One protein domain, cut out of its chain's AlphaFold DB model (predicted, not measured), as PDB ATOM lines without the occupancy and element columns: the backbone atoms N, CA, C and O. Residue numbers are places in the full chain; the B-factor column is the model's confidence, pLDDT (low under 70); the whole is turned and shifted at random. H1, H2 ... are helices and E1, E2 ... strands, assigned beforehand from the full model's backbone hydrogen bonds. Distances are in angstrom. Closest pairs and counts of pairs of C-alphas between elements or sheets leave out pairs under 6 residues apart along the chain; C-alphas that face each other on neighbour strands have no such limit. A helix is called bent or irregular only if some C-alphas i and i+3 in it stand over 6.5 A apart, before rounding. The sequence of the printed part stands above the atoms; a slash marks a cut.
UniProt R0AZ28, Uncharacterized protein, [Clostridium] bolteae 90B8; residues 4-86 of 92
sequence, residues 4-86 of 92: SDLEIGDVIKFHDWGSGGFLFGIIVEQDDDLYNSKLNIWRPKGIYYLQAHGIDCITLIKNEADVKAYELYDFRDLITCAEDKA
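What this domain is: This is residues 4 to 86 of the 92 residues of an uncharacterized protein of [Clostridium] bolteae 90B8 (UniProt R0AZ28). A strongly twisted sheet of five strands, its long strand E2 bent, has helix H1 packed over one face, along E2. The 83 printed residues include E1, E2, E3, E4, E5, then H1; the antiparallel sheet's order is E4, E3, E2, E1, E5. This mixed domain is compact, radius of gyration of the C-alphas 12.2 A, spanning 36 by 28 by 24 A.

How they stand to each other: Start at E1, residues 11 to 16, a hairpin with E2, residues 21 to 32; N 14 and O 23 are 2.9 A apart. E2 bends by 101 degrees at residue 29 and pairs with E3, residues 37 to 43, N 28 to O 40 being 2.9 A. E4, residues 46 to 48, completes the meander, successive antiparallel neighbours; N 48 to O 41 is 2.8 A. E5, residues 55 to 61, neighbours E1, N 13 to O 59 being 2.8 A. H1, residues 69 to 84, is on the sheet at a height of 9.6 A; its closest C-alphas to E2 are Phe 75 and Phe 24, 6.2 A apart. In H1, 10 of 12 O i to N i+4 pairs are within hydrogen-bond range.

Where its parts are: Find C-alpha 11 at (136.329, 140.731, 153.910), where E1 begins. E2 measures 23.1 A; H1, 23.4 A, ends at (145.299, 152.112, 160.977).

The domain as a whole: The printed part has no cut and no long link; no printed residue is under 70 in pLDDT.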
ATOM      1  N   SER A   4     130.604 139.099 141.229       82.38
ATOM      2  CA  SER A   4     129.498 140.056 141.134       82.38
ATOM      3  C   SER A   4     128.657 140.180 142.407       82.38
ATOM      4  O   SER A   4     127.901 141.136 142.511       82.38
ATOM      5  N   ASP A   5     128.774 139.233 143.342       89.19
ATOM      6  CA  ASP A   5     128.010 139.236 144.597       89.19
ATOM      7  C   ASP A   5     128.732 140.007 145.718       89.19
ATOM      8  O   ASP A   5     128.217 140.088 146.830       89.19
ATOM      9  N   LEU A   6     129.945 140.501 145.451       92.50
ATOM     10  CA  LEU A   6     130.798 141.168 146.431       92.50
ATOM     11  C   LEU A   6     130.462 142.653 146.543       92.50
ATOM     12  O   LEU A   6     130.282 143.340 145.535       92.50
ATOM     13  N   GLU A   7     130.457 143.154 147.772       94.50
ATOM     14  CA  GLU A   7     130.161 144.543 148.109       94.50
ATOM     15  C   GLU A   7     131.369 145.229 148.764       94.50
ATOM     16  O   GLU A   7     132.267 144.587 149.309       94.50
ATOM     17  N   ILE A   8     131.399 146.564 148.724       95.69
ATOM     18  CA  ILE A   8     132.445 147.351 149.392       95.69
ATOM     19  C   ILE A   8     132.446 147.034 150.892       95.69
ATOM     20  O   ILE A   8     131.413 147.076 151.561       95.69
ATOM     21  N   GLY A   9     133.636 146.767 151.419       96.12
ATOM     22  CA  GLY A   9     133.880 146.382 152.799       96.12
ATOM     23  C   GLY A   9     133.836 144.877 153.046       96.12
ATOM     24  O   GLY A   9     134.240 144.455 154.127       96.12
ATOM     25  N   ASP A  10     133.411 144.054 152.083       96.62
ATOM     26  CA  ASP A  10     133.457 142.603 152.252       96.62
ATOM     27  C   ASP A  10     134.889 142.139 152.519       96.62
ATOM     28  O   ASP A  10     135.816 142.422 151.752       96.62
ATOM     29  N   VAL A  11     135.063 141.391 153.608       97.06
ATOM     30  CA  VAL A  11     136.329 140.731 153.910       97.06
ATOM     31  C   VAL A  11     136.316 139.367 153.247       97.06
ATOM     32  O   VAL A  11     135.443 138.541 153.505       97.06
ATOM     33  N   ILE A  12     137.287 139.115 152.380       96.38
ATOM     34  CA  ILE A  12     137.355 137.881 151.607       96.38
ATOM     35  C   ILE A  12     138.677 137.165 151.809       96.38
ATOM     36  O   ILE A  12     139.731 137.768 152.009       96.38
ATOM     37  N   LYS A  13     138.617 135.847 151.670       95.75
ATOM     38  CA  LYS A  13     139.760 135.006 151.358       95.75
ATOM     39  C   LYS A  13     139.713 134.660 149.879       95.75
ATOM     40  O   LYS A  13     138.676 134.225 149.387       95.75
ATOM     41  N   PHE A  14     140.823 134.817 149.179       95.00
ATOM     42  CA  PHE A  14     140.934 134.503 147.760       95.00
ATOM     43  C   PHE A  14     142.256 133.805 147.478       95.00
ATOM     44  O   PHE A  14     143.203 133.903 148.259       95.00
ATOM     45  N   HIS A  15     142.309 133.078 146.374       94.19
ATOM     46  CA  HIS A  15     143.548 132.525 145.857       94.19
ATOM     47  C   HIS A  15     144.083 133.438 144.755       94.19
ATOM     48  O   HIS A  15     143.317 133.889 143.902       94.19
ATOM     49  N   ASP A  16     145.385 133.713 144.803       93.19
ATOM     50  CA  ASP A  16     146.108 134.449 143.771       93.19
ATOM     51  C   ASP A  16     147.228 133.584 143.184       93.19
ATOM     52  O   ASP A  16     148.205 133.254 143.865       93.19
ATOM     53  N   TRP A  17     147.112 133.264 141.895       90.06
ATOM     54  CA  TRP A  17     148.119 132.514 141.142       90.06
ATOM     55  C   TRP A  17     149.449 133.270 140.997       90.06
ATOM     56  O   TRP A  17     150.484 132.625 140.846       90.06
ATOM     57  N   GLY A  18     149.450 134.608 141.063       85.94
ATOM     58  CA  GLY A  18     150.677 135.412 141.008       85.94
ATOM     59  C   GLY A  18     151.521 135.288 142.279       85.94
ATOM     60  O   GLY A  18     152.739 135.137 142.211       85.94
ATOM     61  N   SER A  19     150.861 135.302 143.438       81.00
ATOM     62  CA  SER A  19     151.486 135.099 144.752       81.00
ATOM     63  C   SER A  19     151.678 133.618 145.106       81.00
ATOM     64  O   SER A  19     152.435 133.306 146.024       81.00
ATOM     65  N   GLY A  20     150.996 132.709 144.401       85.56
ATOM     66  CA  GLY A  20     151.076 131.260 144.598       85.56
ATOM     67  C   GLY A  20     150.381 130.764 145.867       85.56
ATOM     68  O   GLY A  20     150.833 129.784 146.465       85.56
ATOM     69  N   GLY A  21     149.321 131.438 146.325       90.88
ATOM     70  CA  GLY A  21     148.689 131.084 147.593       90.88
ATOM     71  C   GLY A  21     147.383 131.804 147.909       90.88
ATOM     72  O   GLY A  21     146.883 132.624 147.141       90.88
ATOM     73  N   PHE A  22     146.818 131.447 149.065       93.88
ATOM     74  CA  PHE A  22     145.622 132.084 149.606       93.88
ATOM     75  C   PHE A  22     145.986 133.318 150.420       93.88
ATOM     76  O   PHE A  22     146.920 133.287 151.218       93.88
ATOM     77  N   LEU A  23     145.202 134.371 150.240       94.69
ATOM     78  CA  LEU A  23     145.383 135.665 150.874       94.69
ATOM     79  C   LEU A  23     144.040 136.160 151.408       94.69
ATOM     80  O   LEU A  23     142.983 135.803 150.879       94.69
ATOM     81  N   PHE A  24     144.087 137.023 152.419       96.38
ATOM     82  CA  PHE A  24     142.933 137.824 152.823       96.38
ATOM     83  C   PHE A  24     142.999 139.221 152.215       96.38
ATOM     84  O   PHE A  24     144.083 139.787 152.049       96.38
ATOM     85  N   GLY A  25     141.839 139.795 151.920       96.88
ATOM     86  CA  GLY A  25     141.720 141.172 151.463       96.88
ATOM     87  C   GLY A  25     140.334 141.746 151.710       96.88
ATOM     88  O   GLY A  25     139.406 141.022 152.072       96.88
ATOM     89  N   ILE A  26     140.216 143.056 151.523       97.69
ATOM     90  CA  ILE A  26     138.970 143.804 151.710       97.69
ATOM     91  C   ILE A  26     138.536 144.356 150.359       97.69
ATOM     92  O   ILE A  26     139.357 144.919 149.636       97.69
ATOM     93  N   ILE A  27     137.265 144.205 150.006       96.94
ATOM     94  CA  ILE A  27     136.726 144.800 148.786       96.94
ATOM     95  C   ILE A  27     136.610 146.310 148.963       96.94
ATOM     96  O   ILE A  27     135.964 146.796 149.887       96.94
ATOM     97  N   VAL A  28     137.229 147.059 148.061       96.81
ATOM     98  CA  VAL A  28     137.230 148.522 148.058       96.81
ATOM     99  C   VAL A  28     136.771 149.050 146.710       96.81
ATOM    100  O   VAL A  28     136.908 148.376 145.684       96.81
ATOM    101  N   GLU A  29     136.251 150.275 146.715       94.50
ATOM    102  CA  GLU A  29     136.022 151.012 145.481       94.50
ATOM    103  C   GLU A  29     137.342 151.605 144.989       94.50
ATOM    104  O   GLU A  29     137.978 152.408 145.671       94.50
ATOM    105  N   GLN A  30     137.762 151.181 143.805       88.44
ATOM    106  CA  GLN A  30     138.911 151.728 143.110       88.44
ATOM    107  C   GLN A  30     138.743 151.484 141.621       88.44
ATOM    108  O   GLN A  30     138.653 150.330 141.200       88.44
ATOM    109  N   ASP A  31     138.721 152.564 140.844       85.25
ATOM    110  CA  ASP A  31     138.634 152.472 139.393       85.25
ATOM    111  C   ASP A  31     139.870 151.763 138.829       85.25
ATOM    112  O   ASP A  31     141.017 152.090 139.149       85.25
ATOM    113  N   ASP A  32     139.604 150.776 137.986       81.44
ATOM    114  CA  ASP A  32     140.597 150.047 137.223       81.44
ATOM    115  C   ASP A  32     140.184 149.996 135.749       81.44
ATOM    116  O   ASP A  32     139.291 149.242 135.342       81.44
ATOM    117  N   ASP A  33     140.877 150.807 134.952       82.38
ATOM    118  CA  ASP A  33     140.669 150.929 133.511       82.38
ATOM    119  C   ASP A  33     141.078 149.660 132.747       82.38
ATOM    120  O   ASP A  33     140.573 149.409 131.651       82.38
ATOM    121  N   LEU A  34     141.978 148.837 133.302       85.50
ATOM    122  CA  LEU A  34     142.477 147.645 132.618       85.50
ATOM    123  C   LEU A  34     141.387 146.580 132.502       85.50
ATOM    124  O   LEU A  34     141.226 145.963 131.446       85.50
ATOM    125  N   TYR A  35     140.631 146.374 133.580       83.06
ATOM    126  CA  TYR A  35     139.563 145.380 133.631       83.06
ATOM    127  C   TYR A  35     138.151 145.988 133.657       83.06
ATOM    128  O   TYR A  35     137.178 145.246 133.795       83.06
ATOM    129  N   ASN A  36     138.020 147.311 133.489       83.62
ATOM    130  CA  ASN A  36     136.758 148.058 133.574       83.62
ATOM    131  C   ASN A  36     135.961 147.712 134.844       83.62
ATOM    132  O   ASN A  36     134.753 147.457 134.794       83.62
ATOM    133  N   SER A  37     136.649 147.655 135.985       84.06
ATOM    134  CA  SER A  37     136.050 147.306 137.273       84.06
ATOM    135  C   SER A  37     136.210 148.436 138.276       84.06
ATOM    136  O   SER A  37     137.247 149.088 138.329       84.06
ATOM    137  N   LYS A  38     135.175 148.642 139.091       88.38
ATOM    138  CA  LYS A  38     135.196 149.595 140.208       88.38
ATOM    139  C   LYS A  38     135.501 148.937 141.544       88.38
ATOM    140  O   LYS A  38     135.742 149.634 142.520       88.38
ATOM    141  N   LEU A  39     135.440 147.608 141.605       92.25
ATOM    142  CA  LEU A  39     135.649 146.848 142.829       92.25
ATOM    143  C   LEU A  39     136.959 146.092 142.724       92.25
ATOM    144  O   LEU A  39     137.136 145.262 141.835       92.25
ATOM    145  N   ASN A  40     137.850 146.364 143.666       95.06
ATOM    146  CA  ASN A  40     139.156 145.735 143.748       95.06
ATOM    147  C   ASN A  40     139.450 145.298 145.176       95.06
ATOM    148  O   ASN A  40     138.701 145.595 146.105       95.06
ATOM    149  N   ILE A  41     140.519 144.530 145.345       95.62
ATOM    150  CA  ILE A  41     140.857 143.930 146.628       95.62
ATOM    151  C   ILE A  41     142.025 144.699 147.229       95.62
ATOM    152  O   ILE A  41     143.130 144.718 146.685       95.62
ATOM    153  N   TRP A  42     141.791 145.306 148.378       97.12
ATOM    154  CA  TRP A  42     142.811 145.977 149.153       97.12
ATOM    155  C   TRP A  42     143.554 145.012 150.077       97.12
ATOM    156  O   TRP A  42     142.954 144.160 150.743       97.12
ATOM    157  N   ARG A  43     144.875 145.195 150.152       95.50
ATOM    158  CA  ARG A  43     145.773 144.629 151.162       95.50
ATOM    159  C   ARG A  43     146.767 145.699 151.636       95.50
ATOM    160  O   ARG A  43     147.003 146.680 150.929       95.50
ATOM    161  N   PRO A  44     147.475 145.492 152.764       92.88
ATOM    162  CA  PRO A  44     148.393 146.499 153.303       92.88
ATOM    163  C   PRO A  44     149.513 146.906 152.335       92.88
ATOM    164  O   PRO A  44     149.972 148.051 152.376       92.88
ATOM    165  N   LYS A  45     149.928 145.973 151.463       87.38
ATOM    166  CA  LYS A  45     151.016 146.128 150.486       87.38
ATOM    167  C   LYS A  45     150.565 146.630 149.110       87.38
ATOM    168  O   LYS A  45     151.426 146.902 148.280       87.38
ATOM    169  N   GLY A  46     149.263 146.744 148.852       90.75
ATOM    170  CA  GLY A  46     148.768 147.189 147.553       90.75
ATOM    171  C   GLY A  46     147.380 146.669 147.210       90.75
ATOM    172  O   GLY A  46     146.644 146.174 148.062       90.75
ATOM    173  N   ILE A  47     147.049 146.798 145.932       92.50
ATOM    174  CA  ILE A  47     145.734 146.500 145.376       92.50
ATOM    175  C   ILE A  47     145.859 145.325 144.422       92.50
ATOM    176  O   ILE A  47     146.783 145.265 143.612       92.50
ATOM    177  N   TYR A  48     144.917 144.401 144.527       92.75
ATOM    178  CA  TYR A  48     144.773 143.266 143.637       92.75
ATOM    179  C   TYR A  48     143.520 143.471 142.793       92.75
ATOM    180  O   TYR A  48     142.442 143.764 143.319       92.75
ATOM    181  N   TYR A  49     143.663 143.305 141.482       91.62
ATOM    182  CA  TYR A  49     142.557 143.506 140.558       91.62
ATOM    183  C   TYR A  49     141.597 142.327 140.617       91.62
ATOM    184  O   TYR A  49     141.947 141.222 140.202       91.62
ATOM    185  N   LEU A  50     140.377 142.553 141.106       90.31
ATOM    186  CA  LEU A  50     139.402 141.484 141.350       90.31
ATOM    187  C   LEU A  50     139.116 140.676 140.075       90.31
ATOM    188  O   LEU A  50     138.921 139.462 140.131       90.31
ATOM    189  N   GLN A  51     139.114 141.340 138.918       89.50
ATOM    190  CA  GLN A  51     138.837 140.734 137.614       89.50
ATOM    191  C   GLN A  51     140.063 140.106 136.937       89.50
ATOM    192  O   GLN A  51     139.917 139.490 135.881       89.50
ATOM    193  N   ALA A  52     141.252 140.184 137.541       86.38
ATOM    194  CA  ALA A  52     142.424 139.513 137.002       86.38
ATOM    195  C   ALA A  52     142.197 137.995 136.911       86.38
ATOM    196  O   ALA A  52     141.623 137.366 137.809       86.38
ATOM    197  N   HIS A  53     142.700 137.391 135.831       81.88
ATOM    198  CA  HIS A  53     142.603 135.946 135.588       81.88
ATOM    199  C   HIS A  53     143.273 135.098 136.681       81.88
ATOM    200  O   HIS A  53     142.938 133.928 136.828       81.88
ATOM    201  N   GLY A  54     144.193 135.684 137.451       87.19
ATOM    202  CA  GLY A  54     144.893 135.015 138.545       87.19
ATOM    203  C   GLY A  54     144.111 134.925 139.856       87.19
ATOM    204  O   GLY A  54     144.630 134.318 140.783       87.19
ATOM    205  N   ILE A  55     142.904 135.498 139.955       91.50
ATOM    206  CA  ILE A  55     142.126 135.517 141.203       91.50
ATOM    207  C   ILE A  55     140.923 134.578 141.132       91.50
ATOM    208  O   ILE A  55     139.989 134.813 140.354       91.50
ATOM    209  N   ASP A  56     140.912 133.569 142.006       92.62
ATOM    210  CA  ASP A  56     139.834 132.588 142.147       92.62
ATOM    211  C   ASP A  56     139.598 132.152 143.614       92.62
ATOM    212  O   ASP A  56     140.047 132.804 144.558       92.62
ATOM    213  N   CYS A  57     138.792 131.100 143.812       92.44
ATOM    214  CA  CYS A  57     138.482 130.497 145.118       92.44
ATOM    215  C   CYS A  57     138.031 131.490 146.209       92.44
ATOM    216  O   CYS A  57     138.389 131.355 147.381       92.44
ATOM    217  N   ILE A  58     137.225 132.481 145.823       94.44
ATOM    218  CA  ILE A  58     136.793 133.553 146.721       94.44
ATOM    219  C   ILE A  58     135.773 133.032 147.739       94.44
ATOM    220  O   ILE A  58     134.752 132.436 147.377       94.44
ATOM    221  N   THR A  59     136.052 133.303 149.011       94.56
ATOM    222  CA  THR A  59     135.218 132.978 150.169       94.56
ATOM    223  C   THR A  59     135.020 134.231 151.013       94.56
ATOM    224  O   THR A  59     135.994 134.887 151.366       94.56
ATOM    225  N   LEU A  60     133.772 134.550 151.352       95.00
ATOM    226  CA  LEU A  60     133.441 135.646 152.262       95.00
ATOM    227  C   LEU A  60     133.733 135.245 153.714       95.00
ATOM    228  O   LEU A  60     133.338 134.159 154.141       95.00
ATOM    229  N   ILE A  61     134.381 136.135 154.459       95.38
ATOM    230  CA  ILE A  61     134.655 136.014 155.890       95.38
ATOM    231  C   ILE A  61     133.706 136.956 156.620       95.38
ATOM    232  O   ILE A  61     133.750 138.164 156.404       95.38
ATOM    233  N   LYS A  62     132.824 136.412 157.461       92.19
ATOM    234  CA  LYS A  62     131.852 137.230 158.198       92.19
ATOM    235  C   LYS A  62     132.381 137.587 159.573       92.19
ATOM    236  O   LYS A  62     132.193 138.705 160.024       92.19
ATOM    237  N   ASN A  63     133.104 136.670 160.202       91.62
ATOM    238  CA  ASN A  63     133.712 136.890 161.503       91.62
ATOM    239  C   ASN A  63     135.023 136.102 161.641       91.62
ATOM    240  O   ASN A  63     135.341 135.225 160.839       91.62
ATOM    241  N   GLU A  64     135.788 136.405 162.689       90.75
ATOM    242  CA  GLU A  64     137.079 135.762 162.951       90.75
ATOM    243  C   GLU A  64     136.968 134.237 163.157       90.75
ATOM    244  O   GLU A  64     137.905 133.509 162.841       90.75
ATOM    245  N   ALA A  65     135.826 133.723 163.628       90.00
ATOM    246  CA  ALA A  65     135.642 132.285 163.834       90.00
ATOM    247  C   ALA A  65     135.554 131.493 162.514       90.00
ATOM    248  O   ALA A  65     135.756 130.277 162.522       90.00
ATOM    249  N   ASP A  66     135.322 132.169 161.383       89.06
ATOM    250  CA  ASP A  66     135.380 131.571 160.045       89.06
ATOM    251  C   ASP A  66     136.834 131.340 159.570       89.06
ATOM    252  O   ASP A  66     137.075 130.658 158.568       89.06
ATOM    253  N   VAL A  67     137.822 131.897 160.281       93.31
ATOM    254  CA  VAL A  67     139.244 131.840 159.931       93.31
ATOM    255  C   VAL A  67     139.919 130.673 160.649       93.31
ATOM    256  O   VAL A  67     139.801 130.477 161.859       93.31
ATOM    257  N   LYS A  68     140.688 129.878 159.901       93.00
ATOM    258  CA  LYS A  68     141.431 128.753 160.479       93.00
ATOM    259  C   LYS A  68     142.525 129.263 161.415       93.00
ATOM    260  O   LYS A  68     143.190 130.249 161.118       93.00
ATOM    261  N   ALA A  69     142.800 128.526 162.491       92.88
ATOM    262  CA  ALA A  69     143.747 128.951 163.527       92.88
ATOM    263  C   ALA A  69     145.139 129.351 162.994       92.88
ATOM    264  O   ALA A  69     145.720 130.325 163.462       92.88
ATOM    265  N   TYR A  70     145.660 128.634 161.993       91.94
ATOM    266  CA  TYR A  70     146.967 128.929 161.391       91.94
ATOM    267  C   TYR A  70     146.960 130.155 160.453       91.94
ATOM    268  O   TYR A  70     148.020 130.618 160.050       91.94
ATOM    269  N   GLU A  71     145.782 130.673 160.103       93.81
ATOM    270  CA  GLU A  71     145.568 131.819 159.207       93.81
ATOM    271  C   GLU A  71     145.222 133.100 159.986       93.81
ATOM    272  O   GLU A  71     145.272 134.194 159.428       93.81
ATOM    273  N   LEU A  72     144.920 132.978 161.288       94.44
ATOM    274  CA  LEU A  72     144.501 134.091 162.148       94.44
ATOM    275  C   LEU A  72     145.516 135.230 162.201       94.44
ATOM    276  O   LEU A  72     145.119 136.382 162.326       94.44
ATOM    277  N   TYR A  73     146.812 134.925 162.122       93.62
ATOM    278  CA  TYR A  73     147.839 135.964 162.142       93.62
ATOM    279  C   TYR A  73     147.746 136.876 160.909       93.62
ATOM    280  O   TYR A  73     147.669 138.087 161.070       93.62
ATOM    281  N   ASP A  74     147.687 136.307 159.697       92.69
ATOM    282  CA  ASP A  74     147.563 137.080 158.445       92.69
ATOM    283  C   ASP A  74     146.230 137.842 158.389       92.69
ATOM    284  O   ASP A  74     146.183 139.001 157.985       92.69
ATOM    285  N   PHE A  75     145.148 137.222 158.870       95.69
ATOM    286  CA  PHE A  75     143.848 137.878 158.977       95.69
ATOM    287  C   PHE A  75     143.874 139.078 159.937       95.69
ATOM    288  O   PHE A  75     143.436 140.166 159.575       95.69
ATOM    289  N   ARG A  76     144.409 138.915 161.153       95.31
ATOM    290  CA  ARG A  76     144.476 140.006 162.138       95.31
ATOM    291  C   ARG A  76     145.420 141.124 161.697       95.31
ATOM    292  O   ARG A  76     145.115 142.285 161.950       95.31
ATOM    293  N   ASP A  77     146.517 140.794 161.014       95.69
ATOM    294  CA  ASP A  77     147.424 141.782 160.412       95.69
ATOM    295  C   ASP A  77     146.698 142.638 159.361       95.69
ATOM    296  O   ASP A  77     146.792 143.867 159.390       95.69
ATOM    297  N   LEU A  78     145.885 142.010 158.498       96.62
ATOM    298  CA  LEU A  78     145.028 142.716 157.541       96.62
ATOM    299  C   LEU A  78     144.059 143.681 158.239       96.62
ATOM    300  O   LEU A  78     143.989 144.840 157.833       96.62
ATOM    301  N   ILE A  79     143.325 143.215 159.258       96.62
ATOM    302  CA  ILE A  79     142.339 144.039 159.980       96.62
ATOM    303  C   ILE A  79     143.024 145.199 160.705       96.62
ATOM    304  O   ILE A  79     142.600 146.339 160.545       96.62
ATOM    305  N   THR A  80     144.131 144.944 161.404       96.50
ATOM    306  CA  THR A  80     144.892 145.994 162.106       96.50
ATOM    307  C   THR A  80     145.361 147.073 161.126       96.50
ATOM    308  O   THR A  80     145.160 148.263 161.343       96.50
ATOM    309  N   CYS A  81     145.915 146.663 159.981       97.00
ATOM    310  CA  CYS A  81     146.326 147.604 158.944       97.00
ATOM    311  C   CYS A  81     145.146 148.371 158.326       97.00
ATOM    312  O   CYS A  81     145.337 149.492 157.852       97.00
ATOM    313  N   ALA A  82     143.962 147.755 158.248       96.62
ATOM    314  CA  ALA A  82     142.756 148.403 157.744       96.62
ATOM    315  C   ALA A  82     142.285 149.490 158.716       96.62
ATOM    316  O   ALA A  82     142.014 150.607 158.278       96.62
ATOM    317  N   GLU A  83     142.273 149.197 160.019       96.12
ATOM    318  CA  GLU A  83     141.967 150.156 161.086       96.12
ATOM    319  C   GLU A  83     142.940 151.346 161.062       96.12
ATOM    320  O   GLU A  83     142.504 152.495 160.978       96.12
ATOM    321  N   ASP A  84     144.250 151.080 161.015       96.88
ATOM    322  CA  ASP A  84     145.299 152.112 160.977       96.88
ATOM    323  C   ASP A  84     145.185 153.045 159.760       96.88
ATOM    324  O   ASP A  84     145.537 154.226 159.822       96.88
ATOM    325  N   LYS A  85     144.706 152.518 158.628       95.38
ATOM    326  CA  LYS A  85     144.556 153.257 157.365       95.38
ATOM    327  C   LYS A  85     143.131 153.751 157.115       95.38
ATOM    328  O   LYS A  85     142.877 154.296 156.041       95.38
ATOM    329  N   ALA A  86     142.224 153.576 158.079       94.81
ATOM    330  CA  ALA A  86     140.805 153.901 157.959       94.81
ATOM    331  C   ALA A  86     140.135 153.288 156.708       94.81
ATOM    332  O   ALA A  86     139.283 153.908 156.069       94.81
TER     333      ALA A  86